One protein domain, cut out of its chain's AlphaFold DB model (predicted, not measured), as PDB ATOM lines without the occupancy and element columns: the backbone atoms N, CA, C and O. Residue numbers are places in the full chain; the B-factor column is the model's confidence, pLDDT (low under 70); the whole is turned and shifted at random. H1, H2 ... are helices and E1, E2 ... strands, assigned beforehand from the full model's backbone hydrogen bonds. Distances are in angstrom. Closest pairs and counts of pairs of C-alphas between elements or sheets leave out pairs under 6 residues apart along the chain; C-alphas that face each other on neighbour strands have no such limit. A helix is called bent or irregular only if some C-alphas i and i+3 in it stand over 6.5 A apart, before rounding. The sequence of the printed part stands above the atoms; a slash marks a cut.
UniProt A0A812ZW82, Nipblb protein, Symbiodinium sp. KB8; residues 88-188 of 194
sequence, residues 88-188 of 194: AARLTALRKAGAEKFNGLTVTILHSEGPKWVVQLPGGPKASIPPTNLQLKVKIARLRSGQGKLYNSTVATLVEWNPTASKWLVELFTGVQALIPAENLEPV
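This is residues 88 to 188 of the 194 residues of the protein "Nipblb protein" of Symbiodinium sp. KB8 (UniProt A0A812ZW82). Two small lobes of strands stand end to end, and the long strand E5 runs from one into the other through the middle. One lobe is the meander E1 E2 E3 E4, each strand the antiparallel neighbour of the one before, with E1 beside the first part of E5; the other is the meander E6 E7 E8, with E6 and E9 beside the later part of E5 and the short helix H1 at its far end. Each lobe is a sheet that folds over at a bent strand, E2 or E6, and stays open: E4 is apart from E1, and E8 is only just apart from E5. The printed part has 101 residues, with nine named strands, E1 to E9, and one named helix, H1, which comes between E5 and E6 along the chain; the class is mostly strand, and the strands belong to one branched, strongly twisted sheet whose neighbour pairs, among them E5 with E1, E5 with E6 and E5 with E9, are antiparallel. The whole is compact, with a radius of gyration of the C-alphas of 14.7 A, yet elongated, spanning 44 by 28 by 23 A.

E1 is residues 88 to 91, beginning at C-alpha 88 at (22.151, -39.994, -43.130). E2 is residues 106 to 113, 19.3 A long, and bends by 65 degrees at residue 110. E3, residues 116 to 120, is 13.1 A long, and E4 is residues 126 to 129. E5, residues 134 to 140, runs 18.6 A from C-alpha 134 at (25.480, -34.518, -36.450) to C-alpha 140 at (33.154, -48.004, -46.664). H1 is residues 148 to 151. E6, residues 155 to 162, is 19.3 A long and bends by 64 degrees at residue 159. E7, residues 167 to 172, is 15.0 A long. E8 is residues 177 to 180, and E9 is residues 185 to 187, ending at C-alpha 187 at (27.804, -40.890, -47.896).

E1 has E2 on one side and E5 on the other. E1 and E2 form a hairpin, with N 89 and O 107 2.9 A apart. E2 is staggered, pairing with E1 over residues 106 to 108 and with E3 over residues 108 to 113. In the hairpin of E2 and E3, N 110 and O 118 are 2.9 A apart. In the hairpin of E3 and E4, N 119 and O 127 are 2.8 A apart. E4 is an edge strand and meets E5 only through their link. E5 has three neighbours: E1 and E9 lie on one side of it, E6 on the other side. Between E1 and E5, N 90 and O 135 are 2.7 A apart. Between E5 and E6, N 138 and O 156 are 2.9 A apart. Between E5 and the edge strand E9, N 139 and O 186 are 2.7 A apart. In the hairpin of E6 and E7, N 157 and O 171 are 2.8 A apart. In the hairpin of E7 and the edge strand E8, N 170 and O 178 are 2.9 A apart. H1 only grazes the sheet; the closest C-alphas of H1 and E5 are those of Tyr 151 and Ile 140, 6.5 A apart. H1 is too short for an O i to N i+4 pair, and its one O i to N i+3 pair is within hydrogen-bond range. E2 and E6 are apart, as are, for instance, E3 and E7.

The two C-alphas farthest apart are those of Ala 97 and Gly 146, at 45.8 A, while the first and last printed C-alphas, 88 and 188, are 5.5 A apart. The printed part has no cut. The link from E1 to E2, residues 92 to 105, is long; that from E5 to H1 is short but not tight, and the others are tight. The mean pLDDT of the printed part is 90.5, and no printed residue is under 70.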
ATOM      1  N   ALA A  88      22.358 -39.500 -44.480       93.75
ATOM      2  CA  ALA A  88      22.151 -39.994 -43.130       93.75
ATOM      3  C   ALA A  88      23.204 -39.435 -42.167       93.75
ATOM      4  O   ALA A  88      24.405 -39.456 -42.442       93.75
ATOM      5  N   ALA A  89      22.767 -39.037 -40.977       94.12
ATOM      6  CA  ALA A  89      23.645 -38.687 -39.869       94.12
ATOM      7  C   ALA A  89      23.186 -39.350 -38.570       94.12
ATOM      8  O   ALA A  89      22.014 -39.672 -38.393       94.12
ATOM      9  N   ARG A  90      24.115 -39.560 -37.644       93.75
ATOM     10  CA  ARG A  90      23.847 -39.971 -36.269       93.75
ATOM     11  C   ARG A  90      23.781 -38.735 -35.381       93.75
ATOM     12  O   ARG A  90      24.683 -37.899 -35.412       93.75
ATOM     13  N   LEU A  91      22.731 -38.639 -34.570       93.44
ATOM     14  CA  LEU A  91      22.635 -37.616 -33.535       93.44
ATOM     15  C   LEU A  91      23.579 -37.946 -32.382       93.44
ATOM     16  O   LEU A  91      23.571 -39.062 -31.862       93.44
ATOM     17  N   THR A  92      24.369 -36.969 -31.958       91.69
ATOM     18  CA  THR A  92      25.283 -37.116 -30.824       91.69
ATOM     19  C   THR A  92      25.310 -35.860 -29.961       91.69
ATOM     20  O   THR A  92      24.906 -34.775 -30.389       91.69
ATOM     21  N   ALA A  93      25.795 -36.017 -28.730       89.12
ATOM     22  CA  ALA A  93      26.088 -34.935 -27.794       89.12
ATOM     23  C   ALA A  93      24.935 -33.934 -27.551       89.12
ATOM     24  O   ALA A  93      25.181 -32.777 -27.197       89.12
ATOM     25  N   LEU A  94      23.668 -34.329 -27.734       88.56
ATOM     26  CA  LEU A  94      22.519 -33.498 -27.362       88.56
ATOM     27  C   LEU A  94      22.441 -33.439 -25.835       88.56
ATOM     28  O   LEU A  94      22.276 -34.477 -25.206       88.56
ATOM     29  N   ARG A  95      22.553 -32.235 -25.260       87.56
ATOM     30  CA  ARG A  95      22.537 -31.988 -23.800       87.56
ATOM     31  C   ARG A  95      21.276 -31.287 -23.293       87.56
ATOM     32  O   ARG A  95      21.149 -30.990 -22.112       87.56
ATOM     33  N   LYS A  96      20.351 -30.936 -24.189       87.44
ATOM     34  CA  LYS A  96      19.092 -30.297 -23.794       87.44
ATOM     35  C   LYS A  96      18.213 -31.340 -23.099       87.44
ATOM     36  O   LYS A  96      18.034 -32.430 -23.639       87.44
ATOM     37  N   ALA A  97      17.628 -30.986 -21.953       85.25
ATOM     38  CA  ALA A  97      16.740 -31.874 -21.202       85.25
ATOM     39  C   ALA A  97      15.647 -32.471 -22.110       85.25
ATOM     40  O   ALA A  97      14.970 -31.750 -22.848       85.25
ATOM     41  N   GLY A  98      15.520 -33.800 -22.095       83.12
ATOM     42  CA  GLY A  98      14.575 -34.547 -22.930       83.12
ATOM     43  C   GLY A  98      15.012 -34.787 -24.382       83.12
ATOM     44  O   GLY A  98      14.352 -35.565 -25.070       83.12
ATOM     45  N   ALA A  99      16.110 -34.177 -24.849       85.38
ATOM     46  CA  ALA A  99      16.685 -34.427 -26.175       85.38
ATOM     47  C   ALA A  99      17.764 -35.526 -26.170       85.38
ATOM     48  O   ALA A  99      18.041 -36.116 -27.210       85.38
ATOM     49  N   GLU A 100      18.334 -35.840 -25.006       89.88
ATOM     50  CA  GLU A 100      19.367 -36.875 -24.832       89.88
ATOM     51  C   GLU A 100      18.916 -38.255 -25.321       89.88
ATOM     52  O   GLU A 100      19.715 -39.012 -25.862       89.88
ATOM     53  N   LYS A 101      17.613 -38.545 -25.218       89.06
ATOM     54  CA  LYS A 101      16.991 -39.783 -25.710       89.06
ATOM     55  C   LYS A 101      17.108 -39.988 -27.224       89.06
ATOM     56  O   LYS A 101      16.863 -41.088 -27.701       89.06
ATOM     57  N   PHE A 102      17.419 -38.932 -27.980       90.19
ATOM     58  CA  PHE A 102      17.614 -39.009 -29.426       90.19
ATOM     59  C   PHE A 102      19.083 -39.225 -29.811       90.19
ATOM     60  O   PHE A 102      19.365 -39.468 -30.984       90.19
ATOM     61  N   ASN A 103      20.024 -39.159 -28.858       91.25
ATOM     62  CA  ASN A 103      21.419 -39.504 -29.124       91.25
ATOM     63  C   ASN A 103      21.510 -40.966 -29.584       91.25
ATOM     64  O   ASN A 103      20.875 -41.855 -29.025       91.25
ATOM     65  N   GLY A 104      22.303 -41.211 -30.621       89.88
ATOM     66  CA  GLY A 104      22.440 -42.517 -31.256       89.88
ATOM     67  C   GLY A 104      21.475 -42.770 -32.414       89.88
ATOM     68  O   GLY A 104      21.745 -43.659 -33.222       89.88
ATOM     69  N   LEU A 105      20.405 -41.980 -32.556       92.69
ATOM     70  CA  LEU A 105      19.464 -42.156 -33.658       92.69
ATOM     71  C   LEU A 105      20.079 -41.750 -34.993       92.69
ATOM     72  O   LEU A 105      20.801 -40.758 -35.093       92.69
ATOM     73  N   THR A 106      19.740 -42.520 -36.025       93.12
ATOM     74  CA  THR A 106      20.027 -42.163 -37.414       93.12
ATOM     75  C   THR A 106      18.906 -41.273 -37.939       93.12
ATOM     76  O   THR A 106      17.733 -41.616 -37.798       93.12
ATOM     77  N   VAL A 107      19.269 -40.136 -38.518       94.19
ATOM     78  CA  VAL A 107      18.371 -39.117 -39.066       94.19
ATOM     79  C   VAL A 107      18.751 -38.804 -40.507       94.19
ATOM     80  O   VAL A 107      19.903 -38.994 -40.896       94.19
ATOM     81  N   THR A 108      17.800 -38.281 -41.272       94.88
ATOM     82  CA  THR A 108      18.023 -37.799 -42.641       94.88
ATOM     83  C   THR A 108      18.218 -36.293 -42.635       94.88
ATOM     84  O   THR A 108      17.386 -35.568 -42.094       94.88
ATOM     85  N   ILE A 109      19.279 -35.798 -43.256       94.62
ATOM     86  CA  ILE A 109      19.506 -34.365 -43.438       94.62
ATOM     87  C   ILE A 109      18.605 -33.860 -44.569       94.62
ATOM     88  O   ILE A 109      18.629 -34.408 -45.664       94.62
ATOM     89  N   LEU A 110      17.818 -32.809 -44.330       94.19
ATOM     90  CA  LEU A 110      16.911 -32.246 -45.337       94.19
ATOM     91  C   LEU A 110      17.480 -30.990 -45.996       94.19
ATOM     92  O   LEU A 110      17.549 -30.914 -47.213       94.19
ATOM     93  N   HIS A 111      17.849 -29.983 -45.210       92.94
ATOM     94  CA  HIS A 111      18.451 -28.738 -45.695       92.94
ATOM     95  C   HIS A 111      19.110 -27.981 -44.543       92.94
ATOM     96  O   HIS A 111      18.862 -28.269 -43.369       92.94
ATOM     97  N   SER A 112      19.959 -27.014 -44.875       93.69
ATOM     98  CA  SER A 112      20.501 -26.069 -43.905       93.69
ATOM     99  C   SER A 112      19.501 -24.943 -43.633       93.69
ATOM    100  O   SER A 112      18.809 -24.459 -44.526       93.69
ATOM    101  N   GLU A 113      19.427 -24.521 -42.377       92.69
ATOM    102  CA  GLU A 113      18.616 -23.405 -41.901       92.69
ATOM    103  C   GLU A 113      19.508 -22.524 -41.014       92.69
ATOM    104  O   GLU A 113      19.670 -22.741 -39.808       92.69
ATOM    105  N   GLY A 114      20.177 -21.557 -41.648       90.69
ATOM    106  CA  GLY A 114      21.172 -20.710 -40.993       90.69
ATOM    107  C   GLY A 114      22.343 -21.532 -40.422       90.69
ATOM    108  O   GLY A 114      22.990 -22.255 -41.177       90.69
ATOM    109  N   PRO A 115      22.643 -21.445 -39.108       91.44
ATOM    110  CA  PRO A 115      23.746 -22.185 -38.484       91.44
ATOM    111  C   PRO A 115      23.389 -23.637 -38.118       91.44
ATOM    112  O   PRO A 115      24.182 -24.325 -37.472       91.44
ATOM    113  N   LYS A 116      22.175 -24.093 -38.441       93.69
ATOM    114  CA  LYS A 116      21.661 -25.418 -38.083       93.69
ATOM    115  C   LYS A 116      21.222 -26.173 -39.328       93.69
ATOM    116  O   LYS A 116      21.086 -25.610 -40.408       93.69
ATOM    117  N   TRP A 117      20.983 -27.461 -39.152       95.50
ATOM    118  CA  TRP A 117      20.453 -28.350 -40.169       95.50
ATOM    119  C   TRP A 117      19.085 -28.853 -39.744       95.50
ATOM    120  O   TRP A 117      18.900 -29.290 -38.604       95.50
ATOM    121  N   VAL A 118      18.129 -28.807 -40.664       95.06
ATOM    122  CA  VAL A 118      16.842 -29.468 -40.488       95.06
ATOM    123  C   VAL A 118      17.028 -30.929 -40.850       95.06
ATOM    124  O   VAL A 118      17.419 -31.261 -41.970       95.06
ATOM    125  N   VAL A 119      16.741 -31.801 -39.893       95.00
ATOM    126  CA  VAL A 119      16.809 -33.250 -40.059       95.00
ATOM    127  C   VAL A 119      15.439 -33.871 -39.842       95.00
ATOM    128  O   VAL A 119      14.635 -33.368 -39.054       95.00
ATOM    129  N   GLN A 120      15.175 -34.975 -40.525       94.56
ATOM    130  CA  GLN A 120      14.020 -35.823 -40.291       94.56
ATOM    131  C   GLN A 120      14.413 -36.966 -39.358       94.56
ATOM    132  O   GLN A 120      15.342 -37.726 -39.638       94.56
ATOM    133  N   LEU A 121      13.711 -37.070 -38.234       92.00
ATOM    134  CA  LEU A 121      13.841 -38.187 -37.312       92.00
ATOM    135  C   LEU A 121      13.093 -39.415 -37.852       92.00
ATOM    136  O   LEU A 121      12.134 -39.271 -38.621       92.00
ATOM    137  N   PRO A 122      13.461 -40.625 -37.392       87.19
ATOM    138  CA  PRO A 122      12.666 -41.821 -37.628       87.19
ATOM    139  C   PRO A 122      11.206 -41.602 -37.207       87.19
ATOM    140  O   PRO A 122      10.934 -41.083 -36.125       87.19
ATOM    141  N   GLY A 123      10.266 -41.975 -38.077       84.62
ATOM    142  CA  GLY A 123       8.831 -41.746 -37.867       84.62
ATOM    143  C   GLY A 123       8.303 -40.416 -38.419       84.62
ATOM    144  O   GLY A 123       7.118 -40.132 -38.271       84.62
ATOM    145  N   GLY A 124       9.152 -39.604 -39.057       84.62
ATOM    146  CA  GLY A 124       8.740 -38.416 -39.804       84.62
ATOM    147  C   GLY A 124       8.852 -37.031 -39.138       84.62
ATOM    148  O   GLY A 124       8.878 -36.063 -39.908       84.62
ATOM    149  N   PRO A 125       8.944 -36.845 -37.798       91.75
ATOM    150  CA  PRO A 125       9.053 -35.502 -37.237       91.75
ATOM    151  C   PRO A 125      10.388 -34.854 -37.614       91.75
ATOM    152  O   PRO A 125      11.406 -35.526 -37.766       91.75
ATOM    153  N   LYS A 126      10.388 -33.527 -37.754       94.00
ATOM    154  CA  LYS A 126      11.576 -32.748 -38.120       94.00
ATOM    155  C   LYS A 126      12.164 -32.051 -36.896       94.00
ATOM    156  O   LYS A 126      11.424 -31.635 -36.005       94.00
ATOM    157  N   ALA A 127      13.481 -31.883 -36.871       92.44
ATOM    158  CA  ALA A 127      14.175 -31.108 -35.849       92.44
ATOM    159  C   ALA A 127      15.288 -30.253 -36.451       92.44
ATOM    160  O   ALA A 127      15.905 -30.629 -37.442       92.44
ATOM    161  N   SER A 128      15.565 -29.118 -35.812       94.19
ATOM    162  CA  SER A 128      16.683 -28.238 -36.153       94.19
ATOM    163  C   SER A 128      17.857 -28.528 -35.218       94.19
ATOM    164  O   SER A 128      17.766 -28.304 -34.004       94.19
ATOM    165  N   ILE A 129      18.943 -29.061 -35.774       94.12
ATOM    166  CA  ILE A 129      20.087 -29.602 -35.038       94.12
ATOM    167  C   ILE A 129      21.367 -28.876 -35.479       94.12
ATOM    168  O   ILE A 129      21.579 -28.686 -36.676       94.12
ATOM    169  N   PRO A 130      22.230 -28.436 -34.548       92.56
ATOM    170  CA  PRO A 130      23.521 -27.863 -34.917       92.56
ATOM    171  C   PRO A 130      24.437 -28.926 -35.551       92.56
ATOM    172  O   PRO A 130      24.389 -30.090 -35.150       92.56
ATOM    173  N   PRO A 131      25.317 -28.545 -36.493       90.94
ATOM    174  CA  PRO A 131      26.210 -29.487 -37.172       90.94
ATOM    175  C   PRO A 131      27.134 -30.244 -36.206       90.94
ATOM    176  O   PRO A 131      27.443 -31.401 -36.449       90.94
ATOM    177  N   THR A 132      27.500 -29.646 -35.067       91.19
ATOM    178  CA  THR A 132      28.308 -30.283 -34.007       91.19
ATOM    179  C   THR A 132      27.661 -31.520 -33.386       91.19
ATOM    180  O   THR A 132      28.331 -32.308 -32.728       91.19
ATOM    181  N   ASN A 133      26.350 -31.678 -33.560       93.19
ATOM    182  CA  ASN A 133      25.564 -32.777 -33.014       93.19
ATOM    183  C   ASN A 133      25.168 -33.792 -34.096       93.19
ATOM    184  O   ASN A 133      24.367 -34.688 -33.826       93.19
ATOM    185  N   LEU A 134      25.711 -33.646 -35.308       92.88
ATOM    186  CA  LEU A 134      25.480 -34.518 -36.450       92.88
ATOM    187  C   LEU A 134      26.797 -35.163 -36.867       92.88
ATOM    188  O   LEU A 134      27.730 -34.481 -37.275       92.88
ATOM    189  N   GLN A 135      26.851 -36.488 -36.809       93.19
ATOM    190  CA  GLN A 135      27.961 -37.258 -37.360       93.19
ATOM    191  C   GLN A 135      27.501 -37.967 -38.629       93.19
ATOM    192  O   GLN A 135      26.558 -38.755 -38.585       93.19
ATOM    193  N   LEU A 136      28.133 -37.685 -39.765       93.75
ATOM    194  CA  LEU A 136      27.733 -38.256 -41.050       93.75
ATOM    195  C   LEU A 136      27.886 -39.783 -41.031       93.75
ATOM    196  O   LEU A 136      28.904 -40.302 -40.567       93.75
ATOM    197  N   LYS A 137      26.896 -40.512 -41.548       93.88
ATOM    198  CA  LYS A 137      27.034 -41.951 -41.787       93.88
ATOM    199  C   LYS A 137      27.576 -42.169 -43.188       93.88
ATOM    200  O   LYS A 137      27.080 -41.600 -44.160       93.88
ATOM    201  N   VAL A 138      28.588 -43.012 -43.274       93.75
ATOM    202  CA  VAL A 138      29.305 -43.318 -44.508       93.75
ATOM    203  C   VAL A 138      29.366 -44.825 -44.699       93.75
ATOM    204  O   VAL A 138      29.393 -45.584 -43.733       93.75
ATOM    205  N   LYS A 139      29.365 -45.276 -45.943       93.81
ATOM    206  CA  LYS A 139      29.616 -46.651 -46.339       93.81
ATOM    207  C   LYS A 139      31.066 -46.749 -46.789       93.81
ATOM    208  O   LYS A 139      31.511 -45.974 -47.632       93.81
ATOM    209  N   ILE A 140      31.796 -47.702 -46.225       93.06
ATOM    210  CA  ILE A 140      33.154 -48.004 -46.664       93.06
ATOM    211  C   ILE A 140      33.066 -48.763 -47.986       93.06
ATOM    212  O   ILE A 140      32.316 -49.734 -48.106       93.06
ATOM    213  N   ALA A 141      33.827 -48.334 -48.981       92.25
ATOM    214  CA  ALA A 141      33.832 -48.934 -50.302       92.25
ATOM    215  C   ALA A 141      35.230 -48.901 -50.924       92.25
ATOM    216  O   ALA A 141      36.073 -48.067 -50.604       92.25
ATOM    217  N   ARG A 142      35.456 -49.794 -51.894       91.12
ATOM    218  CA  ARG A 142      36.632 -49.774 -52.782       91.12
ATOM    219  C   ARG A 142      37.982 -49.961 -52.071       91.12
ATOM    220  O   ARG A 142      39.015 -49.682 -52.676       91.12
ATOM    221  N   LEU A 143      38.007 -50.466 -50.832       89.94
ATOM    222  CA  LEU A 143      39.259 -50.859 -50.183       89.94
ATOM    223  C   LEU A 143      39.857 -52.061 -50.917       89.94
ATOM    224  O   LEU A 143      39.177 -53.073 -51.118       89.94
ATOM    225  N   ARG A 144      41.123 -51.934 -51.328       87.06
ATOM    226  CA  ARG A 144      41.853 -52.959 -52.096       87.06
ATOM    227  C   ARG A 144      42.800 -53.808 -51.246       87.06
ATOM    228  O   ARG A 144      43.186 -54.884 -51.696       87.06
ATOM    229  N   SER A 145      43.150 -53.366 -50.039       84.44
ATOM    230  CA  SER A 145      44.018 -54.113 -49.122       84.44
ATOM    231  C   SER A 145      43.307 -55.349 -48.558       84.44
ATOM    232  O   SER A 145      42.089 -55.343 -48.393       84.44
ATOM    233  N   GLY A 146      44.056 -56.419 -48.262       81.94
ATOM    234  CA  GLY A 146      43.507 -57.729 -47.874       81.94
ATOM    235  C   GLY A 146      42.468 -57.655 -46.750       81.94
ATOM    236  O   GLY A 146      41.294 -57.933 -46.981       81.94
ATOM    237  N   GLN A 147      42.876 -57.207 -45.558       79.81
ATOM    238  CA  GLN A 147      41.951 -57.016 -44.432       79.81
ATOM    239  C   GLN A 147      40.945 -55.880 -44.677       79.81
ATOM    240  O   GLN A 147      39.802 -55.974 -44.242       79.81
ATOM    241  N   GLY A 148      41.326 -54.837 -45.424       80.62
ATOM    242  CA  GLY A 148      40.439 -53.720 -45.762       80.62
ATOM    243  C   GLY A 148      39.207 -54.150 -46.562       80.62
ATOM    244  O   GLY A 148      38.110 -53.644 -46.320       80.62
ATOM    245  N   LYS A 149      39.346 -55.139 -47.457       87.94
ATOM    246  CA  LYS A 149      38.228 -55.672 -48.255       87.94
ATOM    247  C   LYS A 149      37.072 -56.190 -47.400       87.94
ATOM    248  O   LYS A 149      35.931 -56.086 -47.840       87.94
ATOM    249  N   LEU A 150      37.352 -56.702 -46.200       87.44
ATOM    250  CA  LEU A 150      36.338 -57.231 -45.279       87.44
ATOM    251  C   LEU A 150      35.377 -56.148 -44.774       87.44
ATOM    252  O   LEU A 150      34.247 -56.452 -44.408       87.44
ATOM    253  N   TYR A 151      35.811 -54.886 -44.782       88.62
ATOM    254  CA  TYR A 151      35.008 -53.755 -44.328       88.62
ATOM    255  C   TYR A 151      34.240 -53.073 -45.461       88.62
ATOM    256  O   TYR A 151      33.398 -52.214 -45.191       88.62
ATOM    257  N   ASN A 152      34.466 -53.453 -46.724       90.75
ATOM    258  CA  ASN A 152      33.665 -52.935 -47.828       90.75
ATOM    259  C   ASN A 152      32.180 -53.256 -47.602       90.75
ATOM    260  O   ASN A 152      31.809 -54.339 -47.160       90.75
ATOM    261  N   SER A 153      31.321 -52.300 -47.930       91.00
ATOM    262  CA  SER A 153      29.886 -52.296 -47.636       91.00
ATOM    263  C   SER A 153      29.487 -52.166 -46.167       91.00
ATOM    264  O   SER A 153      28.293 -52.177 -45.871       91.00
ATOM    265  N   THR A 154      30.441 -51.954 -45.261       92.62
ATOM    266  CA  THR A 154      30.134 -51.666 -43.859       92.62
ATOM    267  C   THR A 154      29.777 -50.194 -43.687       92.62
ATOM    268  O   THR A 154      30.468 -49.308 -44.194       92.62
ATOM    269  N   VAL A 155      28.695 -49.929 -42.951       92.94
ATOM    270  CA  VAL A 155      28.321 -48.571 -42.543       92.94
ATOM    271  C   VAL A 155      29.117 -48.174 -41.304       92.94
ATOM    272  O   VAL A 155      29.149 -48.897 -40.306       92.94
ATOM    273  N   ALA A 156      29.720 -46.996 -41.367       94.12
ATOM    274  CA  ALA A 156      30.489 -46.365 -40.314       94.12
ATOM    275  C   ALA A 156      29.960 -44.951 -40.040       94.12
ATOM    276  O   ALA A 156      29.168 -44.391 -40.804       94.12
ATOM    277  N   THR A 157      30.408 -44.373 -38.935       93.75
ATOM    278  CA  THR A 157      30.142 -42.987 -38.563       93.75
ATOM    279  C   THR A 157      31.429 -42.193 -38.698       93.75
ATOM    280  O   THR A 157      32.476 -42.605 -38.208       93.75
ATOM    281  N   LEU A 158      31.368 -41.064 -39.383       92.69
ATOM    282  CA  LEU A 158      32.511 -40.196 -39.614       92.69
ATOM    283  C   LEU A 158      32.751 -39.338 -38.362       92.69
ATOM    284  O   LEU A 158      31.834 -38.665 -37.883       92.69
ATOM    285  N   VAL A 159      33.958 -39.432 -37.799       90.38
ATOM    286  CA  VAL A 159      34.314 -38.832 -36.503       90.38
ATOM    287  C   VAL A 159      35.056 -37.522 -36.716       90.38
ATOM    288  O   VAL A 159      34.566 -36.469 -36.319       90.38
ATOM    289  N   GLU A 160      36.224 -37.581 -37.356       88.94
ATOM    290  CA  GLU A 160      37.105 -36.425 -37.524       88.94
ATOM    291  C   GLU A 160      38.064 -36.626 -38.702       88.94
ATOM    292  O   GLU A 160      38.436 -37.751 -39.038       88.94
ATOM    293  N   TRP A 161      38.462 -35.532 -39.348       88.19
ATOM    294  CA  TRP A 161      39.486 -35.552 -40.385       88.19
ATOM    295  C   TRP A 161      40.876 -35.535 -39.749       88.19
ATOM    296  O   TRP A 161      41.185 -34.627 -38.982       88.19
ATOM    297  N   ASN A 162      41.734 -36.492 -40.103       86.62
ATOM    298  CA  ASN A 162      43.138 -36.477 -39.711       86.62
ATOM    299  C   ASN A 162      43.971 -35.818 -40.829       86.62
ATOM    300  O   ASN A 162      44.206 -36.462 -41.858       86.62
ATOM    301  N   PRO A 163      44.443 -34.568 -40.651       85.19
ATOM    302  CA  PRO A 163      45.192 -33.858 -41.685       85.19
ATOM    303  C   PRO A 163      46.576 -34.465 -41.934       85.19
ATOM    304  O   PRO A 163      47.052 -34.424 -43.063       85.19
ATOM    305  N   THR A 164      47.202 -35.070 -40.921       87.88
ATOM    306  CA  THR A 164      48.530 -35.689 -41.037       87.88
ATOM    307  C   THR A 164      48.494 -36.909 -41.949       87.88
ATOM    308  O   THR A 164      49.356 -37.073 -42.804       87.88
ATOM    309  N   ALA A 165      47.479 -37.759 -41.786       83.94
ATOM    310  CA  ALA A 165      47.316 -38.963 -42.597       83.94
ATOM    311  C   ALA A 165      46.500 -38.725 -43.879       83.94
ATOM    312  O   ALA A 165      46.362 -39.649 -44.677       83.94
ATOM    313  N   SER A 166      45.907 -37.534 -44.045       86.44
ATOM    314  CA  SER A 166      44.916 -37.225 -45.087       86.44
ATOM    315  C   SER A 166      43.811 -38.290 -45.201       86.44
ATOM    316  O   SER A 166      43.404 -38.700 -46.290       86.44
ATOM    317  N   LYS A 167      43.337 -38.772 -44.047       90.25
ATOM    318  CA  LYS A 167      42.331 -39.838 -43.917       90.25
ATOM    319  C   LYS A 167      41.268 -39.424 -42.903       90.25
ATOM    320  O   LYS A 167      41.545 -38.704 -41.946       90.25
ATOM    321  N   TRP A 168      40.053 -39.922 -43.082       90.94
ATOM    322  CA  TRP A 168      38.987 -39.778 -42.097       90.94
ATOM    323  C   TRP A 168      39.134 -40.823 -41.001       90.94
ATOM    324  O   TRP A 168      39.248 -42.013 -41.293       90.94
ATOM    325  N   LEU A 169      39.059 -40.388 -39.747       91.94
ATOM    326  CA  LEU A 169      38.754 -41.274 -38.637       91.94
ATOM    327  C   LEU A 169      37.267 -41.625 -38.709       91.94
ATOM    328  O   LEU A 169      36.400 -40.751 -38.602       91.94
ATOM    329  N   VAL A 170      36.977 -42.905 -38.906       92.94
ATOM    330  CA  VAL A 170      35.617 -43.444 -38.907       92.94
ATOM    331  C   VAL A 170      35.457 -44.447 -37.773       92.94
ATOM    332  O   VAL A 170      36.379 -45.193 -37.457       92.94
ATOM    333  N   GLU A 171      34.274 -44.474 -37.174       93.75
ATOM    334  CA  GLU A 171      33.872 -45.424 -36.143       93.75
ATOM    335  C   GLU A 171      32.893 -46.437 -36.741       93.75
ATOM    336  O   GLU A 171      31.811 -46.087 -37.223       93.75
ATOM    337  N   LEU A 172      33.285 -47.708 -36.735       90.81
ATOM    338  CA  LEU A 172      32.446 -48.826 -37.151       90.81
ATOM    339  C   LEU A 172      31.354 -49.095 -36.107       90.81
ATOM    340  O   LEU A 172      31.485 -48.740 -34.939       90.81
ATOM    341  N   PHE A 173      30.294 -49.807 -36.499       83.50
ATOM    342  CA  PHE A 173      29.218 -50.192 -35.570       83.50
ATOM    343  C   PHE A 173      29.702 -51.045 -34.381       83.50
ATOM    344  O   PHE A 173      29.038 -51.096 -33.351       83.50
ATOM    345  N   THR A 174      30.855 -51.705 -34.520       85.12
ATOM    346  CA  THR A 174      31.518 -52.486 -33.466       85.12
ATOM    347  C   THR A 174      32.255 -51.617 -32.442       85.12
ATOM    348  O   THR A 174      32.825 -52.153 -31.496       85.12
ATOM    349  N   GLY A 175      32.298 -50.294 -32.636       85.00
ATOM    350  CA  GLY A 175      33.104 -49.360 -31.845       85.00
ATOM    351  C   GLY A 175      34.580 -49.312 -32.255       85.00
ATOM    352  O   GLY A 175      35.347 -48.526 -31.706       85.00
ATOM    353  N   VAL A 176      35.000 -50.128 -33.227       89.44
ATOM    354  CA  VAL A 176      36.360 -50.075 -33.773       89.44
ATOM    355  C   VAL A 176      36.520 -48.815 -34.617       89.44
ATOM    356  O   VAL A 176      35.697 -48.536 -35.487       89.44
ATOM    357  N   GLN A 177      37.606 -48.082 -34.389       92.19
ATOM    358  CA  GLN A 177      37.955 -46.902 -35.170       92.19
ATOM    359  C   GLN A 177      39.026 -47.225 -36.213       92.19
ATOM    360  O   GLN A 177      39.945 -48.005 -35.953       92.19
ATOM    361  N   ALA A 178      38.909 -46.624 -37.395       90.56
ATOM    362  CA  ALA A 178      39.839 -46.822 -38.501       90.56
ATOM    363  C   ALA A 178      40.092 -45.513 -39.259       90.56
ATOM    364  O   ALA A 178      39.209 -44.664 -39.359       90.56
ATOM    365  N   LEU A 179      41.297 -45.372 -39.817       91.44
ATOM    366  CA  LEU A 179      41.649 -44.277 -40.720       91.44
ATOM    367  C   LEU A 179      41.414 -44.718 -42.163       91.44
ATOM    368  O   LEU A 179      42.144 -45.563 -42.679       91.44
ATOM    369  N   ILE A 180      40.407 -44.137 -42.811       90.31
ATOM    370  CA  ILE A 180      39.982 -44.511 -44.161       90.31
ATOM    371  C   ILE A 180      40.128 -43.308 -45.107       90.31
ATOM    372  O   ILE A 180      39.706 -42.202 -44.756       90.31
ATOM    373  N   PRO A 181      40.718 -43.483 -46.304       89.81
ATOM    374  CA  PRO A 181      40.779 -42.425 -47.309       89.81
ATOM    375  C   PRO A 181      39.383 -41.937 -47.709       89.81
ATOM    376  O   PRO A 181      38.448 -42.729 -47.813       89.81
ATOM    377  N   ALA A 182      39.238 -40.640 -47.993       89.44
ATOM    378  CA  ALA A 182      37.948 -40.061 -48.386       89.44
ATOM    379  C   ALA A 182      37.348 -40.717 -49.646       89.44
ATOM    380  O   ALA A 182      36.136 -40.845 -49.761       89.44
ATOM    381  N   GLU A 183      38.187 -41.190 -50.569       89.25
ATOM    382  CA  GLU A 183      37.770 -41.907 -51.784       89.25
ATOM    383  C   GLU A 183      37.177 -43.299 -51.539       89.25
ATOM    384  O   GLU A 183      36.507 -43.854 -52.413       89.25
ATOM    385  N   ASN A 184      37.421 -43.856 -50.353       91.62
ATOM    386  CA  ASN A 184      36.873 -45.128 -49.905       91.62
ATOM    387  C   ASN A 184      35.629 -44.950 -49.031       91.62
ATOM    388  O   ASN A 184      35.168 -45.916 -48.422       91.62
ATOM    389  N   LEU A 185      35.097 -43.731 -48.941       92.12
ATOM    390  CA  LEU A 185      33.918 -43.406 -48.155       92.12
ATOM    391  C   LEU A 185      32.839 -42.828 -49.059       92.12
ATOM    392  O   LEU A 185      33.041 -41.832 -49.751       92.12
ATOM    393  N   GLU A 186      31.667 -43.439 -49.013       92.12
ATOM    394  CA  GLU A 186      30.479 -42.978 -49.722       92.12
ATOM    395  C   GLU A 186      29.460 -42.499 -48.681       92.12
ATOM    396  O   GLU A 186      29.221 -43.214 -47.709       92.12
ATOM    397  N   PRO A 187      28.863 -41.304 -48.809       91.69
ATOM    398  CA  PRO A 187      27.804 -40.890 -47.896       91.69
ATOM    399  C   PRO A 187      26.632 -41.870 -47.993       91.69
ATOM    400  O   PRO A 187      26.256 -42.312 -49.077       91.69
ATOM    401  N   VAL A 188      26.052 -42.232 -46.849       92.31
ATOM    402  CA  VAL A 188      24.834 -43.043 -46.851       92.31
ATOM    403  C   VAL A 188      23.671 -42.126 -47.193       92.31
ATOM    404  O   VAL A 188      23.286 -41.286 -46.384       92.31
TER     405      VAL A 188